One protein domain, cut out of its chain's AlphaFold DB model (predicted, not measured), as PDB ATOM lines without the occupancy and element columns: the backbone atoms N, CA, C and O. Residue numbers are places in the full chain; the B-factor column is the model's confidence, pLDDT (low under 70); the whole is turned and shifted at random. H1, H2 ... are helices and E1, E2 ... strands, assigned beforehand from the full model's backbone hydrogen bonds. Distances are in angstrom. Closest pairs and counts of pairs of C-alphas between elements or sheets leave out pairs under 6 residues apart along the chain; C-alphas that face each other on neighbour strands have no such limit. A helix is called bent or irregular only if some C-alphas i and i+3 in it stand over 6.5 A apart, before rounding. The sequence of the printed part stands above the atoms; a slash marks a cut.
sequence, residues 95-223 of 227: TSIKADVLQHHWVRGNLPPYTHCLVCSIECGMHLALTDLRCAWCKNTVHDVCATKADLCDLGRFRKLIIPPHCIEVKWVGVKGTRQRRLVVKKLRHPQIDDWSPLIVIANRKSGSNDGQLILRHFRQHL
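This is residues 95 to 223 of the 227 residues of the protein "Phorbol-ester/DAG-type domain-containing protein" of Biomphalaria glabrata (UniProt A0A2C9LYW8). This loose, loop-rich model has little regular structure: hairpin E3-E4, its tip at residues 175 to 180 sticking out, lies at one end, and small hairpin E1-E2 with short H1 at the other. Loop 189 to 211 leads out, and H2 folds back toward the middle. The 129 printed residues, 36 in named elements, run E1 E2 H1 E3 E4 H2, mixed class, both two-stranded sheets antiparallel; radius of gyration of the C-alphas 17.6 A, spans 49 by 41 by 37 A.

E3, residues 168 to 173, and E4, residues 182 to 188, form an antiparallel hairpin at 145 degrees; N 171 and O 184 are 2.9 A apart, within hydrogen-bond range. E1, residues 106 to 108, and E2, residues 133 to 135, form another at 143 degrees; N 107 and O 134 are 2.8 A apart, within that range. The closest C-alphas of E2 and H1, residues 144 to 149, are Leu 133 and Asp 144, 6.4 A apart. H1 is only just irregular, C-alphas 145 and 148 being 6.8 A apart. Within range are 0 of 2 O i to N i+4 pairs and 2 of 3 O i to N i+3 pairs in H1, and 6 of 7 O i to N i+4 pairs in H2, residues 212 to 222. H2 is apart from E3.

E3, 15.8 A long, begins at C-alpha 168 (-137.709, 414.731, -38.207). E4 is 17.7 A long. H2, 16.0 A, ends at C-alpha 222 (-145.823, 415.774, -24.361).

The farthest C-alphas, Ile 122 and Val 175, are 51.8 A apart. The printed part has no cut; links E1 to E2, H1 to E3 and E4 to H2 are long. No printed residue is under 70 in pLDDT.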
ATOM      1  N   THR A  95    -145.631 411.608 -35.965       93.69
ATOM      2  CA  THR A  95    -144.195 411.600 -35.616       93.69
ATOM      3  C   THR A  95    -143.361 412.557 -36.484       93.69
ATOM      4  O   THR A  95    -142.411 413.185 -36.017       93.69
ATOM      5  N   SER A  96    -143.708 412.663 -37.767       94.44
ATOM      6  CA  SER A  96    -142.994 413.447 -38.777       94.44
ATOM      7  C   SER A  96    -143.992 414.041 -39.763       94.44
ATOM      8  O   SER A  96    -144.961 413.375 -40.135       94.44
ATOM      9  N   ILE A  97    -143.753 415.281 -40.186       94.69
ATOM     10  CA  ILE A  97    -144.535 415.958 -41.224       94.69
ATOM     11  C   ILE A  97    -143.608 416.491 -42.315       94.69
ATOM     12  O   ILE A  97    -142.440 416.785 -42.068       94.69
ATOM     13  N   LYS A  98    -144.135 416.601 -43.539       91.50
ATOM     14  CA  LYS A  98    -143.406 417.182 -44.678       91.50
ATOM     15  C   LYS A  98    -143.553 418.698 -44.777       91.50
ATOM     16  O   LYS A  98    -142.706 419.324 -45.397       91.50
ATOM     17  N   ALA A  99    -144.632 419.250 -44.222       91.88
ATOM     18  CA  ALA A  99    -144.870 420.686 -44.204       91.88
ATOM     19  C   ALA A  99    -143.849 421.388 -43.299       91.88
ATOM     20  O   ALA A  99    -143.442 420.829 -42.279       91.88
ATOM     21  N   ASP A 100    -143.471 422.612 -43.664       87.81
ATOM     22  CA  ASP A 100    -142.514 423.414 -42.894       87.81
ATOM     23  C   ASP A 100    -143.148 424.057 -41.653       87.81
ATOM     24  O   ASP A 100    -142.457 424.341 -40.678       87.81
ATOM     25  N   VAL A 101    -144.473 424.228 -41.656       90.25
ATOM     26  CA  VAL A 101    -145.245 424.737 -40.516       90.25
ATOM     27  C   VAL A 101    -146.026 423.618 -39.837       90.25
ATOM     28  O   VAL A 101    -146.534 422.699 -40.485       90.25
ATOM     29  N   LEU A 102    -146.129 423.693 -38.509       95.38
ATOM     30  CA  LEU A 102    -146.928 422.765 -37.718       95.38
ATOM     31  C   LEU A 102    -148.306 423.365 -37.449       95.38
ATOM     32  O   LEU A 102    -148.416 424.413 -36.821       95.38
ATOM     33  N   GLN A 103    -149.352 422.656 -37.862       96.38
ATOM     34  CA  GLN A 103    -150.717 422.974 -37.457       96.38
ATOM     35  C   GLN A 103    -151.068 422.339 -36.111       96.38
ATOM     36  O   GLN A 103    -150.478 421.330 -35.703       96.38
ATOM     37  N   HIS A 104    -152.048 422.913 -35.420       97.38
ATOM     38  CA  HIS A 104    -152.593 422.289 -34.220       97.38
ATOM     39  C   HIS A 104    -153.202 420.917 -34.534       97.38
ATOM     40  O   HIS A 104    -153.953 420.741 -35.489       97.38
ATOM     41  N   HIS A 105    -152.893 419.931 -33.690       97.12
ATOM     42  CA  HIS A 105    -153.562 418.632 -33.710       97.12
ATOM     43  C   HIS A 105    -154.616 418.617 -32.609       97.12
ATOM     44  O   HIS A 105    -154.321 418.247 -31.469       97.12
ATOM     45  N   TRP A 106    -155.807 419.105 -32.942       97.44
ATOM     46  CA  TRP A 106    -156.925 419.218 -32.014       97.44
ATOM     47  C   TRP A 106    -157.510 417.845 -31.669       97.44
ATOM     48  O   TRP A 106    -157.859 417.064 -32.547       97.44
ATOM     49  N   VAL A 107    -157.618 417.571 -30.371       96.94
ATOM     50  CA  VAL A 107    -158.304 416.412 -29.801       96.94
ATOM     51  C   VAL A 107    -159.516 416.919 -29.036       96.94
ATOM     52  O   VAL A 107    -159.384 417.831 -28.221       96.94
ATOM     53  N   ARG A 108    -160.688 416.347 -29.308       96.44
ATOM     54  CA  ARG A 108    -161.958 416.790 -28.729       96.44
ATOM     55  C   ARG A 108    -162.127 416.322 -27.285       96.44
ATOM     56  O   ARG A 108    -161.895 415.146 -26.998       96.44
ATOM     57  N   GLY A 109    -162.582 417.229 -26.423       95.44
ATOM     58  CA  GLY A 109    -162.995 416.955 -25.049       95.44
ATOM     59  C   GLY A 109    -161.911 416.391 -24.128       95.44
ATOM     60  O   GLY A 109    -160.717 416.410 -24.435       95.44
ATOM     61  N   ASN A 110    -162.348 415.915 -22.956       95.31
ATOM     62  CA  ASN A 110    -161.471 415.458 -21.867       95.31
ATOM     63  C   ASN A 110    -160.423 416.528 -21.486       95.31
ATOM     64  O   ASN A 110    -159.232 416.245 -21.301       95.31
ATOM     65  N   LEU A 111    -160.866 417.790 -21.442       95.31
ATOM     66  CA  LEU A 111    -160.020 418.930 -21.114       95.31
ATOM     67  C   LEU A 111    -159.648 418.900 -19.621       95.31
ATOM     68  O   LEU A 111    -160.466 418.509 -18.788       95.31
ATOM     69  N   PRO A 112    -158.426 419.329 -19.256       91.81
ATOM     70  CA  PRO A 112    -158.096 419.590 -17.864       91.81
ATOM     71  C   PRO A 112    -159.018 420.672 -17.272       91.81
ATOM     72  O   PRO A 112    -159.445 421.572 -18.004       91.81
ATOM     73  N   PRO A 113    -159.285 420.627 -15.957       90.31
ATOM     74  CA  PRO A 113    -160.077 421.655 -15.291       90.31
ATOM     75  C   PRO A 113    -159.365 423.015 -15.335       90.31
ATOM     76  O   PRO A 113    -158.132 423.071 -15.402       90.31
ATOM     77  N   TYR A 114    -160.140 424.101 -15.261       90.94
ATOM     78  CA  TYR A 114    -159.645 425.484 -15.200       90.94
ATOM     79  C   TYR A 114    -158.766 425.891 -16.397       90.94
ATOM     80  O   TYR A 114    -157.790 426.637 -16.265       90.94
ATOM     81  N   THR A 115    -159.076 425.370 -17.587       94.94
ATOM     82  CA  THR A 115    -158.369 425.728 -18.824       94.94
ATOM     83  C   THR A 115    -159.090 426.846 -19.563       94.94
ATOM     84  O   THR A 115    -160.309 426.941 -19.525       94.94
ATOM     85  N   HIS A 116    -158.333 427.704 -20.245       97.44
ATOM     86  CA  HIS A 116    -158.864 428.887 -20.924       97.44
ATOM     87  C   HIS A 116    -158.572 428.816 -22.419       97.44
ATOM     88  O   HIS A 116    -157.500 428.374 -22.835       97.44
ATOM     89  N   CYS A 117    -159.526 429.274 -23.221       98.00
ATOM     90  CA  CYS A 117    -159.428 429.301 -24.668       98.00
ATOM     91  C   CYS A 117    -158.248 430.161 -25.127       98.00
ATOM     92  O   CYS A 117    -158.136 431.329 -24.756       98.00
ATOM     93  N   LEU A 118    -157.420 429.608 -26.013       97.50
ATOM     94  CA  LEU A 118    -156.287 430.299 -26.630       97.50
ATOM     95  C   LEU A 118    -156.687 431.594 -27.360       97.50
ATOM     96  O   LEU A 118    -155.861 432.486 -27.509       97.50
ATOM     97  N   VAL A 119    -157.933 431.687 -27.835       97.75
ATOM     98  CA  VAL A 119    -158.396 432.779 -28.705       97.75
ATOM     99  C   VAL A 119    -159.146 433.862 -27.934       97.75
ATOM    100  O   VAL A 119    -158.849 435.039 -28.103       97.75
ATOM    101  N   CYS A 120    -160.135 433.491 -27.116       97.62
ATOM    102  CA  CYS A 120    -160.985 434.454 -26.402       97.62
ATOM    103  C   CYS A 120    -160.681 434.560 -24.902       97.62
ATOM    104  O   CYS A 120    -161.295 435.379 -24.226       97.62
ATOM    105  N   SER A 121    -159.779 433.724 -24.375       97.44
ATOM    106  CA  SER A 121    -159.404 433.678 -22.954       97.44
ATOM    107  C   SER A 121    -160.546 433.362 -21.975       97.44
ATOM    108  O   SER A 121    -160.363 433.492 -20.771       97.44
ATOM    109  N   ILE A 122    -161.698 432.899 -22.469       97.19
ATOM    110  CA  ILE A 122    -162.814 432.390 -21.653       97.19
ATOM    111  C   ILE A 122    -162.575 430.909 -21.331       97.19
ATOM    112  O   ILE A 122    -161.944 430.197 -22.115       97.19
ATOM    113  N   GLU A 123    -163.077 430.446 -20.189       97.19
ATOM    114  CA  GLU A 123    -162.954 429.060 -19.728       97.19
ATOM    115  C   GLU A 123    -163.501 428.034 -20.747       97.19
ATOM    116  O   GLU A 123    -164.532 428.250 -21.393       97.19
ATOM    117  N   CYS A 124    -162.783 426.920 -20.907       95.88
ATOM    118  CA  CYS A 124    -163.150 425.765 -21.731       95.88
ATOM    119  C   CYS A 124    -163.469 424.548 -20.852       95.88
ATOM    120  O   CYS A 124    -163.018 424.453 -19.713       95.88
ATOM    121  N   GLY A 125    -164.176 423.566 -21.413       90.88
ATOM    122  CA  GLY A 125    -164.445 422.290 -20.742       90.88
ATOM    123  C   GLY A 125    -165.521 422.378 -19.658       90.88
ATOM    124  O   GLY A 125    -165.570 421.527 -18.775       90.88
ATOM    125  N   MET A 126    -166.387 423.393 -19.729       86.94
ATOM    126  CA  MET A 126    -167.467 423.615 -18.759       86.94
ATOM    127  C   MET A 126    -168.646 422.651 -18.930       86.94
ATOM    128  O   MET A 126    -169.453 422.483 -18.018       86.94
ATOM    129  N   HIS A 127    -168.765 422.013 -20.095       85.31
ATOM    130  CA  HIS A 127    -169.833 421.060 -20.368       85.31
ATOM    131  C   HIS A 127    -169.411 419.634 -20.001       85.31
ATOM    132  O   HIS A 127    -168.306 419.193 -20.310       85.31
ATOM    133  N   LEU A 128    -170.336 418.873 -19.408       86.44
ATOM    134  CA  LEU A 128    -170.169 417.450 -19.086       86.44
ATOM    135  C   LEU A 128    -170.351 416.576 -20.346       86.44
ATOM    136  O   LEU A 128    -171.238 415.722 -20.402       86.44
ATOM    137  N   ALA A 129    -169.553 416.841 -21.382       89.56
ATOM    138  CA  ALA A 129    -169.582 416.169 -22.681       89.56
ATOM    139  C   ALA A 129    -168.248 416.357 -23.431       89.56
ATOM    140  O   ALA A 129    -167.412 417.176 -23.042       89.56
ATOM    141  N   LEU A 130    -168.057 415.645 -24.552       90.75
ATOM    142  CA  LEU A 130    -166.947 415.905 -25.477       90.75
ATOM    143  C   LEU A 130    -167.179 417.203 -26.255       90.75
ATOM    144  O   LEU A 130    -167.651 417.213 -27.391       90.75
ATOM    145  N   THR A 131    -166.820 418.306 -25.620       93.38
ATOM    146  CA  THR A 131    -166.854 419.658 -26.183       93.38
ATOM    147  C   THR A 131    -165.487 420.292 -26.049       93.38
ATOM    148  O   THR A 131    -164.671 419.844 -25.237       93.38
ATOM    149  N   ASP A 132    -165.246 421.319 -26.856       96.81
ATOM    150  CA  ASP A 132    -163.969 422.007 -26.933       96.81
ATOM    151  C   ASP A 132    -162.821 421.078 -27.345       96.81
ATOM    152  O   ASP A 132    -162.949 419.862 -27.541       96.81
ATOM    153  N   LEU A 133    -161.661 421.681 -27.563       97.56
ATOM    154  CA  LEU A 133    -160.532 421.025 -28.195       97.56
ATOM    155  C   LEU A 133    -159.266 421.305 -27.399       97.56
ATOM    156  O   LEU A 133    -159.039 422.412 -26.917       97.56
ATOM    157  N   ARG A 134    -158.398 420.301 -27.306       97.44
ATOM    158  CA  ARG A 134    -157.052 420.402 -26.743       97.44
ATOM    159  C   ARG A 134    -156.036 419.971 -27.784       97.44
ATOM    160  O   ARG A 134    -156.130 418.881 -28.340       97.44
ATOM    161  N   CYS A 135    -155.022 420.789 -28.030       97.81
ATOM    162  CA  CYS A 135    -153.980 420.425 -28.981       97.81
ATOM    163  C   CYS A 135    -153.015 419.395 -28.366       97.81
ATOM    164  O   CYS A 135    -152.409 419.643 -27.321       97.81
ATOM    165  N   ALA A 136    -152.792 418.261 -29.037       97.06
ATOM    166  CA  ALA A 136    -151.898 417.205 -28.546       97.06
ATOM    167  C   ALA A 136    -150.415 417.620 -28.460       97.06
ATOM    168  O   ALA A 136    -149.646 416.966 -27.751       97.06
ATOM    169  N   TRP A 137    -150.014 418.692 -29.151       97.25
ATOM    170  CA  TRP A 137    -148.665 419.263 -29.099       97.25
ATOM    171  C   TRP A 137    -148.520 420.304 -27.988       97.25
ATOM    172  O   TRP A 137    -148.027 419.975 -26.914       97.25
ATOM    173  N   CYS A 138    -148.981 421.538 -28.221       97.12
ATOM    174  CA  CYS A 138    -148.800 422.656 -27.288       97.12
ATOM    175  C   CYS A 138    -149.632 422.578 -25.999       97.12
ATOM    176  O   CYS A 138    -149.355 423.329 -25.068       97.12
ATOM    177  N   LYS A 139    -150.627 421.683 -25.926       96.56
ATOM    178  CA  LYS A 139    -151.573 421.532 -24.803       96.56
ATOM    179  C   LYS A 139    -152.532 422.706 -24.582       96.56
ATOM    180  O   LYS A 139    -153.318 422.637 -23.643       96.56
ATOM    181  N   ASN A 140    -152.520 423.722 -25.447       97.25
ATOM    182  CA  ASN A 140    -153.522 424.788 -25.420       97.25
ATOM    183  C   ASN A 140    -154.917 424.211 -25.675       97.25
ATOM    184  O   ASN A 140    -155.060 423.230 -26.418       97.25
ATOM    185  N   THR A 141    -155.921 424.839 -25.072       97.88
ATOM    186  CA  THR A 141    -157.335 424.529 -25.272       97.88
ATOM    187  C   THR A 141    -158.011 425.623 -26.086       97.88
ATOM    188  O   THR A 141    -157.537 426.759 -26.145       97.88
ATOM    189  N   VAL A 142    -159.092 425.278 -26.773       98.06
ATOM    190  CA  VAL A 142    -159.854 426.209 -27.604       98.06
ATOM    191  C   VAL A 142    -161.303 425.744 -27.694       98.06
ATOM    192  O   VAL A 142    -161.557 424.539 -27.735       98.06
ATOM    193  N   HIS A 143    -162.250 426.681 -27.746       97.69
ATOM    194  CA  HIS A 143    -163.639 426.338 -28.062       97.69
ATOM    195  C   HIS A 143    -163.767 425.836 -29.499       97.69
ATOM    196  O   HIS A 143    -163.019 426.276 -30.375       97.69
ATOM    197  N   ASP A 144    -164.768 424.999 -29.769       95.81
ATOM    198  CA  ASP A 144    -165.027 424.459 -31.114       95.81
ATOM    199  C   ASP A 144    -165.097 425.562 -32.192       95.81
ATOM    200  O   ASP A 144    -164.444 425.477 -33.230       95.81
ATOM    201  N   VAL A 145    -165.812 426.656 -31.909       96.06
ATOM    202  CA  VAL A 145    -165.967 427.804 -32.830       96.06
ATOM    203  C   VAL A 145    -164.721 428.687 -32.938       96.06
ATOM    204  O   VAL A 145    -164.594 429.476 -33.873       96.06
ATOM    205  N   CYS A 146    -163.811 428.594 -31.968       97.56
ATOM    206  CA  CYS A 146    -162.576 429.371 -31.944       97.56
ATOM    207  C   CYS A 146    -161.422 428.643 -32.645       97.56
ATOM    208  O   CYS A 146    -160.449 429.291 -33.025       97.56
ATOM    209  N   ALA A 147    -161.515 427.327 -32.842       96.06
ATOM    210  CA  ALA A 147    -160.429 426.515 -33.387       96.06
ATOM    211  C   ALA A 147    -159.975 426.957 -34.784       96.06
ATOM    212  O   ALA A 147    -158.783 426.930 -35.069       96.06
ATOM    213  N   THR A 148    -160.901 427.434 -35.618       94.88
ATOM    214  CA  THR A 148    -160.619 427.953 -36.970       94.88
ATOM    215  C   THR A 148    -159.832 429.264 -36.979       94.88
ATOM    216  O   THR A 148    -159.395 429.709 -38.033       94.88
ATOM    217  N   LYS A 149    -159.668 429.912 -35.820       95.81
ATOM    218  CA  LYS A 149    -158.863 431.131 -35.652       95.81
ATOM    219  C   LYS A 149    -157.455 430.824 -35.126       95.81
ATOM    220  O   LYS A 149    -156.670 431.748 -34.933       95.81
ATOM    221  N   ALA A 150    -157.144 429.554 -34.858       93.56
ATOM    222  CA  ALA A 150    -155.889 429.097 -34.271       93.56
ATOM    223  C   ALA A 150    -155.310 427.934 -35.091       93.56
ATOM    224  O   ALA A 150    -155.419 426.765 -34.718       93.56
ATOM    225  N   ASP A 151    -154.678 428.273 -36.215       89.88
ATOM    226  CA  ASP A 151    -154.195 427.275 -37.173       89.88
ATOM    227  C   ASP A 151    -152.776 426.781 -36.870       89.88
ATOM    228  O   ASP A 151    -152.472 425.602 -37.068       89.88
ATOM    229  N   LEU A 152    -151.897 427.656 -36.372       95.56
ATOM    230  CA  LEU A 152    -150.463 427.389 -36.234       95.56
ATOM    231  C   LEU A 152    -150.066 427.056 -34.797       95.56
ATOM    232  O   LEU A 152    -150.233 427.864 -33.889       95.56
ATOM    233  N   CYS A 153    -149.459 425.885 -34.613       96.81
ATOM    234  CA  CYS A 153    -148.999 425.414 -33.316       96.81
ATOM    235  C   CYS A 153    -147.521 425.745 -33.085       96.81
ATOM    236  O   CYS A 153    -146.640 425.319 -33.830       96.81
ATOM    237  N   ASP A 154    -147.251 426.411 -31.969       95.88
ATOM    238  CA  ASP A 154    -145.923 426.828 -31.512       95.88
ATOM    239  C   ASP A 154    -145.230 425.805 -30.587       95.88
ATOM    240  O   ASP A 154    -144.199 426.106 -29.984       95.88
ATOM    241  N   LEU A 155    -145.809 424.603 -30.439       96.88
ATOM    242  CA  LEU A 155    -145.418 423.554 -29.480       96.88
ATOM    243  C   LEU A 155    -145.549 423.942 -27.989       96.88
ATOM    244  O   LEU A 155    -145.261 423.117 -27.116       96.88
ATOM    245  N   GLY A 156    -146.054 425.137 -27.683       96.06
ATOM    246  CA  GLY A 156    -146.369 425.610 -26.339       96.06
ATOM    247  C   GLY A 156    -145.167 425.702 -25.397       96.06
ATOM    248  O   GLY A 156    -144.006 425.783 -25.801       96.06
ATOM    249  N   ARG A 157    -145.448 425.653 -24.088       95.38
ATOM    250  CA  ARG A 157    -144.446 425.846 -23.018       95.38
ATOM    251  C   ARG A 157    -143.243 424.899 -23.075       95.38
ATOM    252  O   ARG A 157    -142.173 425.248 -22.596       95.38
ATOM    253  N   PHE A 158    -143.404 423.709 -23.658       96.00
ATOM    254  CA  PHE A 158    -142.346 422.700 -23.741       96.00
ATOM    255  C   PHE A 158    -141.622 422.693 -25.095       96.00
ATOM    256  O   PHE A 158    -140.842 421.777 -25.353       96.00
ATOM    257  N   ARG A 159    -141.822 423.705 -25.953       96.81
ATOM    258  CA  ARG A 159    -141.234 423.773 -27.305       96.81
ATOM    259  C   ARG A 159    -139.721 423.543 -27.358       96.81
ATOM    260  O   ARG A 159    -139.240 422.917 -28.295       96.81
ATOM    261  N   LYS A 160    -138.976 423.987 -26.337       97.38
ATOM    262  CA  LYS A 160    -137.516 423.805 -26.253       97.38
ATOM    263  C   LYS A 160    -137.105 422.339 -26.043       97.38
ATOM    264  O   LYS A 160    -135.997 421.976 -26.407       97.38
ATOM    265  N   LEU A 161    -137.991 421.507 -25.488       97.44
ATOM    266  CA  LEU A 161    -137.740 420.097 -25.159       97.44
ATOM    267  C   LEU A 161    -138.262 419.126 -26.229       97.44
ATOM    268  O   LEU A 161    -137.896 417.948 -26.243       97.44
ATOM    269  N   ILE A 162    -139.149 419.599 -27.104       97.44
ATOM    270  CA  ILE A 162    -139.806 418.791 -28.131       97.44
ATOM    271  C   ILE A 162    -138.978 418.855 -29.414       97.44
ATOM    272  O   ILE A 162    -138.580 419.933 -29.846       97.44
ATOM    273  N   ILE A 163    -138.758 417.713 -30.065       96.38
ATOM    274  CA  ILE A 163    -138.270 417.688 -31.446       96.38
ATOM    275  C   ILE A 163    -139.465 417.973 -32.372       96.38
ATOM    276  O   ILE A 163    -140.372 417.135 -32.459       96.38
ATOM    277  N   PRO A 164    -139.512 419.120 -33.079       96.06
ATOM    278  CA  PRO A 164    -140.661 419.443 -33.919       96.06
ATOM    279  C   PRO A 164    -140.860 418.385 -35.014       96.06
ATOM    280  O   PRO A 164    -139.879 417.922 -35.601       96.06
ATOM    281  N   PRO A 165    -142.099 417.990 -35.346       95.50
ATOM    282  CA  PRO A 165    -142.338 416.937 -36.334       95.50
ATOM    283  C   PRO A 165    -141.865 417.316 -37.750       95.50
ATOM    284  O   PRO A 165    -141.515 416.427 -38.523       95.50
ATOM    285  N   HIS A 166    -141.776 418.609 -38.093       95.00
ATOM    286  CA  HIS A 166    -141.184 419.074 -39.359       95.00
ATOM    287  C   HIS A 166    -139.646 418.965 -39.376       95.00
ATOM    288  O   HIS A 166    -139.012 419.026 -40.430       95.00
ATOM    289  N   CYS A 167    -139.014 418.763 -38.218       95.19
ATOM    290  CA  CYS A 167    -137.570 418.596 -38.076       95.19
ATOM    291  C   CYS A 167    -137.113 417.131 -38.113       95.19
ATOM    292  O   CYS A 167    -135.908 416.881 -38.129       95.19
ATOM    293  N   ILE A 168    -138.035 416.162 -38.158       93.25
ATOM    294  CA  ILE A 168    -137.709 414.731 -38.207       93.25
ATOM    295  C   ILE A 168    -137.980 414.179 -39.600       93.25
ATOM    296  O   ILE A 168    -139.104 414.234 -40.087       93.25
ATOM    297  N   GLU A 169    -136.969 413.563 -40.210       92.69
ATOM    298  CA  GLU A 169    -137.138 412.716 -41.388       92.69
ATOM    299  C   GLU A 169    -137.101 411.246 -40.965       92.69
ATOM    300  O   GLU A 169    -136.167 410.799 -40.293       92.69
ATOM    301  N   VAL A 170    -138.098 410.474 -41.391       92.75
ATOM    302  CA  VAL A 170    -138.231 409.047 -41.072       92.75
ATOM    303  C   VAL A 170    -138.053 408.192 -42.324       92.75
ATOM    304  O   VAL A 170    -138.355 408.621 -43.436       92.75
ATOM    305  N   LYS A 171    -137.559 406.960 -42.165       92.12
ATOM    306  CA  LYS A 171    -137.463 405.988 -43.264       92.12
ATOM    307  C   LYS A 171    -137.873 404.593 -42.821       92.12
ATOM    308  O   LYS A 171    -137.653 404.195 -41.680       92.12
ATOM    309  N   TRP A 172    -138.412 403.826 -43.760       90.81
ATOM    310  CA  TRP A 172    -138.616 402.395 -43.572       90.81
ATOM    311  C   TRP A 172    -137.299 401.648 -43.763       90.81
ATOM    312  O   TRP A 172    -136.579 401.879 -44.733       90.81
ATOM    313  N   VAL A 173    -137.007 400.729 -42.849       89.31
ATOM    314  CA  VAL A 173    -135.921 399.753 -42.981       89.31
ATOM    315  C   VAL A 173    -136.478 398.345 -42.803       89.31
ATOM    316  O   VAL A 173    -137.509 398.164 -42.158       89.31
ATOM    317  N   GLY A 174    -135.793 397.351 -43.368       86.75
ATOM    318  CA  GLY A 174    -136.255 395.961 -43.387       86.75
ATOM    319  C   GLY A 174    -137.151 395.642 -44.587       86.75
ATOM    320  O   GLY A 174    -137.580 396.526 -45.329       86.75
ATOM    321  N   VAL A 175    -137.408 394.352 -44.794       86.75
ATOM    322  CA  VAL A 175    -138.107 393.848 -45.984       86.75
ATOM    323  C   VAL A 175    -139.621 394.004 -45.828       86.75
ATOM    324  O   VAL A 175    -140.193 393.640 -44.797       86.75
ATOM    325  N   LYS A 176    -140.293 394.542 -46.855       86.62
ATOM    326  CA  LYS A 176    -141.758 394.685 -46.892       86.62
ATOM    327  C   LYS A 176    -142.438 393.326 -46.692       86.62
ATOM    328  O   LYS A 176    -142.028 392.343 -47.286       86.62
ATOM    329  N   GLY A 177    -143.451 393.281 -45.825       83.19
ATOM    330  CA  GLY A 177    -144.167 392.044 -45.479       83.19
ATOM    331  C   GLY A 177    -143.516 391.211 -44.370       83.19
ATOM    332  O   GLY A 177    -144.119 390.250 -43.911       83.19
ATOM    333  N   THR A 178    -142.330 391.590 -43.881       85.44
ATOM    334  CA  THR A 178    -141.657 390.875 -42.783       85.44
ATOM    335  C   THR A 178    -141.795 391.607 -41.449       85.44
ATOM    336  O   THR A 178    -141.914 392.835 -41.406       85.44
ATOM    337  N   ARG A 179    -141.674 390.865 -40.338       79.81
ATOM    338  CA  ARG A 179    -141.591 391.431 -38.975       79.81
ATOM    339  C   ARG A 179    -140.370 392.336 -38.764       79.81
ATOM    340  O   ARG A 179    -140.327 393.091 -37.803       79.81
ATOM    341  N   GLN A 180    -139.383 392.278 -39.661       79.81
ATOM    342  CA  GLN A 180    -138.203 393.142 -39.614       79.81
ATOM    343  C   GLN A 180    -138.480 394.559 -40.136       79.81
ATOM    344  O   GLN A 180    -137.643 395.443 -39.942       79.81
ATOM    345  N   ARG A 181    -139.621 394.798 -40.804       87.00
ATOM    346  CA  ARG A 181    -139.968 396.130 -41.304       87.00
ATOM    347  C   ARG A 181    -140.304 397.062 -40.146       87.00
ATOM    348  O   ARG A 181    -141.335 396.910 -39.498       87.00
ATOM    349  N   ARG A 182    -139.468 398.076 -39.947       88.19
ATOM    350  CA  ARG A 182    -139.638 399.090 -38.903       88.19
ATOM    351  C   ARG A 182    -139.395 400.488 -39.448       88.19
ATOM    352  O   ARG A 182    -138.618 400.672 -40.388       88.19
ATOM    353  N   LEU A 183    -140.084 401.457 -38.863       91.06
ATOM    354  CA  LEU A 183    -139.855 402.867 -39.126       91.06
ATOM    355  C   LEU A 183    -138.727 403.337 -38.200       91.06
ATOM    356  O   LEU A 183    -138.700 402.969 -37.026       91.06
ATOM    357  N   VAL A 184    -137.765 404.083 -38.737       91.94
ATOM    358  CA  VAL A 184    -136.616 404.607 -37.982       91.94
ATOM    359  C   VAL A 184    -136.375 406.065 -38.338       91.94
ATOM    360  O   VAL A 184    -136.707 406.505 -39.443       91.94
ATOM    361  N   VAL A 185    -135.741 406.801 -37.429       91.12
ATOM    362  CA  VAL A 185    -135.261 408.158 -37.712       91.12
ATOM    363  C   VAL A 185    -134.130 408.086 -38.744       91.12
ATOM    364  O   VAL A 185    -133.170 407.329 -38.594       91.12
ATOM    365  N   LYS A 186    -134.264 408.843 -39.836       90.94
ATOM    366  CA  LYS A 186    -133.255 408.972 -40.897       90.94
ATOM    367  C   LYS A 186    -132.345 410.165 -40.643       90.94
ATOM    368  O   LYS A 186    -131.131 410.026 -40.766       90.94
ATOM    369  N   LYS A 187    -132.940 411.322 -40.360       90.75
ATOM    370  CA  LYS A 187    -132.238 412.595 -40.201       90.75
ATOM    371  C   LYS A 187    -133.035 413.502 -39.271       90.75
ATOM    372  O   LYS A 187    -134.263 413.469 -39.280       90.75
ATOM    373  N   LEU A 188    -132.318 414.318 -38.507       91.94
ATOM    374  CA  LEU A 188    -132.874 415.431 -37.748       91.94
ATOM    375  C   LEU A 188    -132.361 416.744 -38.346       91.94
ATOM    376  O   LEU A 188    -131.208 416.825 -38.779       91.94
ATOM    377  N   ARG A 189    -133.227 417.753 -38.399       93.31
ATOM    378  CA  ARG A 189    -132.888 419.136 -38.749       93.31
ATOM    379  C   ARG A 189    -132.971 419.987 -37.489       93.31
ATOM    380  O   ARG A 189    -133.885 419.798 -36.693       93.31
ATOM    381  N   HIS A 190    -132.037 420.915 -37.316       93.12
ATOM    382  CA  HIS A 190    -132.092 421.851 -36.199       93.12
ATOM    383  C   HIS A 190    -133.272 422.821 -36.402       93.12
ATOM    384  O   HIS A 190    -133.383 423.386 -37.494       93.12
ATOM    385  N   PRO A 191    -134.169 422.997 -35.418       93.62
ATOM    386  CA  PRO A 191    -135.258 423.962 -35.521       93.62
ATOM    387  C   PRO A 191    -134.764 425.399 -35.313       93.62
ATOM    388  O   PRO A 191    -133.708 425.625 -34.728       93.62
ATOM    389  N   GLN A 192    -135.554 426.376 -35.754       92.19
ATOM    390  CA  GLN A 192    -135.337 427.798 -35.457       92.19
ATOM    391  C   GLN A 192    -135.979 428.142 -34.102       92.19
ATOM    392  O   GLN A 192    -136.986 428.842 -34.038       92.19
ATOM    393  N   ILE A 193    -135.472 427.541 -33.021       93.62
ATOM    394  CA  ILE A 193    -135.949 427.753 -31.647       93.62
ATOM    395  C   ILE A 193    -134.736 428.080 -30.775       93.62
ATOM    396  O   ILE A 193    -133.816 427.267 -30.675       93.62
ATOM    397  N   ASP A 194    -134.763 429.239 -30.121       94.62
ATOM    398  CA  ASP A 194    -133.694 429.669 -29.216       94.62
ATOM    399  C   ASP A 194    -133.582 428.751 -27.990       94.62
ATOM    400  O   ASP A 194    -134.589 428.351 -27.389       94.62
ATOM    401  N   ASP A 195    -132.343 428.420 -27.622       94.81
ATOM    402  CA  ASP A 195    -131.975 427.462 -26.567       94.81
ATOM    403  C   ASP A 195    -132.705 426.113 -26.674       94.81
ATOM    404  O   ASP A 195    -133.125 425.520 -25.674       94.81
ATOM    405  N   TRP A 196    -132.922 425.626 -27.897       96.75
ATOM    406  CA  TRP A 196    -133.521 424.313 -28.104       96.75
ATOM    407  C   TRP A 196    -132.619 423.204 -27.549       96.75
ATOM    408  O   TRP A 196    -131.478 423.031 -27.971       96.75
ATOM    409  N   SER A 197    -133.159 422.430 -26.608       96.19
ATOM    410  CA  SER A 197    -132.473 421.341 -25.917       96.19
ATOM    411  C   SER A 197    -133.447 420.167 -25.773       96.19
ATOM    412  O   SER A 197    -134.160 420.075 -24.765       96.19
ATOM    413  N   PRO A 198    -133.536 419.278 -26.779       95.50
ATOM    414  CA  PRO A 198    -134.529 418.215 -26.798       95.50
ATOM    415  C   PRO A 198    -134.328 417.241 -25.633       95.50
ATOM    416  O   PRO A 198    -133.213 416.801 -25.352       95.50
ATOM    417  N   LEU A 199    -135.426 416.859 -24.980       96.19
ATOM    418  CA  LEU A 199    -135.404 415.900 -23.880       96.19
ATOM    419  C   LEU A 199    -135.449 414.464 -24.422       96.19
ATOM    420  O   LEU A 199    -136.328 414.122 -25.213       96.19
ATOM    421  N   ILE A 200    -134.528 413.615 -23.969       93.31
ATOM    422  CA  ILE A 200    -134.554 412.167 -24.210       93.31
ATOM    423  C   ILE A 200    -134.864 411.484 -22.883       93.31
ATOM    424  O   ILE A 200    -134.176 411.720 -21.890       93.31
ATOM    425  N   VAL A 201    -135.892 410.634 -22.862       93.25
ATOM    426  CA  VAL A 201    -136.348 409.961 -21.640       93.25
ATOM    427  C   VAL A 201    -136.088 408.467 -21.748       93.25
ATOM    428  O   VAL A 201    -136.651 407.777 -22.595       93.25
ATOM    429  N   ILE A 202    -135.247 407.951 -20.855       91.19
ATOM    430  CA  ILE A 202    -134.930 406.526 -20.761       91.19
ATOM    431  C   ILE A 202    -135.391 406.049 -19.391       91.19
ATOM    432  O   ILE A 202    -134.960 406.577 -18.371       91.19
ATOM    433  N   ALA A 203    -136.253 405.035 -19.364       90.31
ATOM    434  CA  ALA A 203    -136.693 404.417 -18.121       90.31
ATOM    435  C   ALA A 203    -136.649 402.895 -18.234       90.31
ATOM    436  O   ALA A 203    -137.082 402.311 -19.234       90.31
ATOM    437  N   ASN A 204    -136.152 402.242 -17.183       89.25
ATOM    438  CA  ASN A 204    -136.240 400.797 -17.060       89.25
ATOM    439  C   ASN A 204    -137.649 400.413 -16.589       89.25
ATOM    440  O   ASN A 204    -138.069 400.772 -15.494       89.25
ATOM    441  N   ARG A 205    -138.378 399.661 -17.418       87.88
ATOM    442  CA  ARG A 205    -139.759 399.236 -17.132       87.88
ATOM    443  C   ARG A 205    -139.864 398.050 -16.166       87.88
ATOM    444  O   ARG A 205    -140.975 397.659 -15.849       87.88
ATOM    445  N   LYS A 206    -138.740 397.441 -15.774       86.12
ATOM    446  CA  LYS A 206    -138.696 396.213 -14.956       86.12
ATOM    447  C   LYS A 206    -138.034 396.398 -13.588       86.12
ATOM    448  O   LYS A 206    -137.765 395.415 -12.907       86.12
ATOM    449  N   SER A 207    -137.671 397.626 -13.229       81.44
ATOM    450  CA  SER A 207    -137.011 397.924 -11.956       81.44
ATOM    451  C   SER A 207    -137.991 398.550 -10.969       81.44
ATOM    452  O   SER A 207    -138.836 399.355 -11.361       81.44
ATOM    453  N   GLY A 208    -137.821 398.233  -9.682       82.19
ATOM    454  CA  GLY A 208    -138.565 398.855  -8.584       82.19
ATOM    455  C   GLY A 208    -140.073 398.602  -8.662       82.19
ATOM    456  O   GLY A 208    -140.499 397.476  -8.902       82.19
ATOM    457  N   SER A 209    -140.871 399.659  -8.492       83.31
ATOM    458  CA  SER A 209    -142.341 399.639  -8.574       83.31
ATOM    459  C   SER A 209    -142.896 399.341  -9.975       83.31
ATOM    460  O   SER A 209    -144.105 399.227 -10.137       83.31
ATOM    461  N   ASN A 210    -142.039 399.197 -10.996       81.19
ATOM    462  CA  ASN A 210    -142.408 399.066 -12.413       81.19
ATOM    463  C   ASN A 210    -143.114 400.303 -13.014       81.19
ATOM    464  O   ASN A 210    -143.586 400.259 -14.153       81.19
ATOM    465  N   ASP A 211    -143.068 401.451 -12.329       87.12
ATOM    466  CA  ASP A 211    -143.654 402.721 -12.796       87.12
ATOM    467  C   ASP A 211    -142.944 403.320 -14.014       87.12
ATOM    468  O   ASP A 211    -143.427 404.271 -14.629       87.12
ATOM    469  N   GLY A 212    -141.805 402.752 -14.428       90.06
ATOM    470  CA  GLY A 212    -141.075 403.207 -15.609       90.06
ATOM    471  C   GLY A 212    -141.954 403.258 -16.864       90.06
ATOM    472  O   GLY A 212    -141.777 404.139 -17.702       90.06
ATOM    473  N   GLN A 213    -142.941 402.364 -16.996       88.19
ATOM    474  CA  GLN A 213    -143.896 402.436 -18.106       88.19
ATOM    475  C   GLN A 213    -144.856 403.627 -17.984       88.19
ATOM    476  O   GLN A 213    -145.098 404.298 -18.990       88.19
ATOM    477  N   LEU A 214    -145.358 403.907 -16.780       88.31
ATOM    478  CA  LEU A 214    -146.252 405.030 -16.507       88.31
ATOM    479  C   LEU A 214    -145.549 406.372 -16.767       88.31
ATOM    480  O   LEU A 214    -146.080 407.223 -17.479       88.31
ATOM    481  N   ILE A 215    -144.306 406.521 -16.298       90.75
ATOM    482  CA  ILE A 215    -143.476 407.710 -16.548       90.75
ATOM    483  C   ILE A 215    -143.290 407.930 -18.056       90.75
ATOM    484  O   ILE A 215    -143.555 409.018 -18.568       90.75
ATOM    485  N   LEU A 216    -142.885 406.888 -18.795       91.88
ATOM    486  CA  LEU A 216    -142.692 406.988 -20.245       91.88
ATOM    487  C   LEU A 216    -143.979 407.386 -20.976       91.88
ATOM    488  O   LEU A 216    -143.917 408.165 -21.926       91.88
ATOM    489  N   ARG A 217    -145.138 406.880 -20.542       90.19
ATOM    490  CA  ARG A 217    -146.445 407.263 -21.096       90.19
ATOM    491  C   ARG A 217    -146.705 408.762 -20.935       90.19
ATOM    492  O   ARG A 217    -147.055 409.410 -21.920       90.19
ATOM    493  N   HIS A 218    -146.487 409.329 -19.748       90.88
ATOM    494  CA  HIS A 218    -146.691 410.766 -19.522       90.88
ATOM    495  C   HIS A 218    -145.802 411.631 -20.424       90.88
ATOM    496  O   HIS A 218    -146.266 412.629 -20.987       90.88
ATOM    497  N   PHE A 219    -144.543 411.231 -20.629       94.94
ATOM    498  CA  PHE A 219    -143.643 411.948 -21.532       94.94
ATOM    499  C   PHE A 219    -144.027 411.799 -23.007       94.94
ATOM    500  O   PHE A 219    -143.978 412.795 -23.725       94.94
ATOM    501  N   ARG A 220    -144.482 410.624 -23.469       93.25
ATOM    502  CA  ARG A 220    -144.924 410.419 -24.868       93.25
ATOM    503  C   ARG A 220    -146.087 411.319 -25.274       93.25
ATOM    504  O   ARG A 220    -146.159 411.738 -26.430       93.25
ATOM    505  N   GLN A 221    -146.958 411.675 -24.332       93.56
ATOM    506  CA  GLN A 221    -148.033 412.621 -24.618       93.56
ATOM    507  C   GLN A 221    -147.489 414.026 -24.894       93.56
ATOM    508  O   GLN A 221    -148.051 414.756 -25.713       93.56
ATOM    509  N   HIS A 222    -146.399 414.431 -24.241       95.25
ATOM    510  CA  HIS A 222    -145.823 415.774 -24.361       95.25
ATOM    511  C   HIS A 222    -144.805 415.868 -25.502       95.25
ATOM    512  O   HIS A 222    -144.906 416.754 -26.350       95.25
ATOM    513  N   LEU A 223    -143.880 414.918 -25.573       96.19
ATOM    514  CA  LEU A 223    -142.781 414.890 -26.532       96.19
ATOM    515  C   LEU A 223    -143.218 414.359 -27.902       96.19
ATOM    516  O   LEU A 223    -144.339 413.876 -28.086       96.19
TER     517      LEU A 223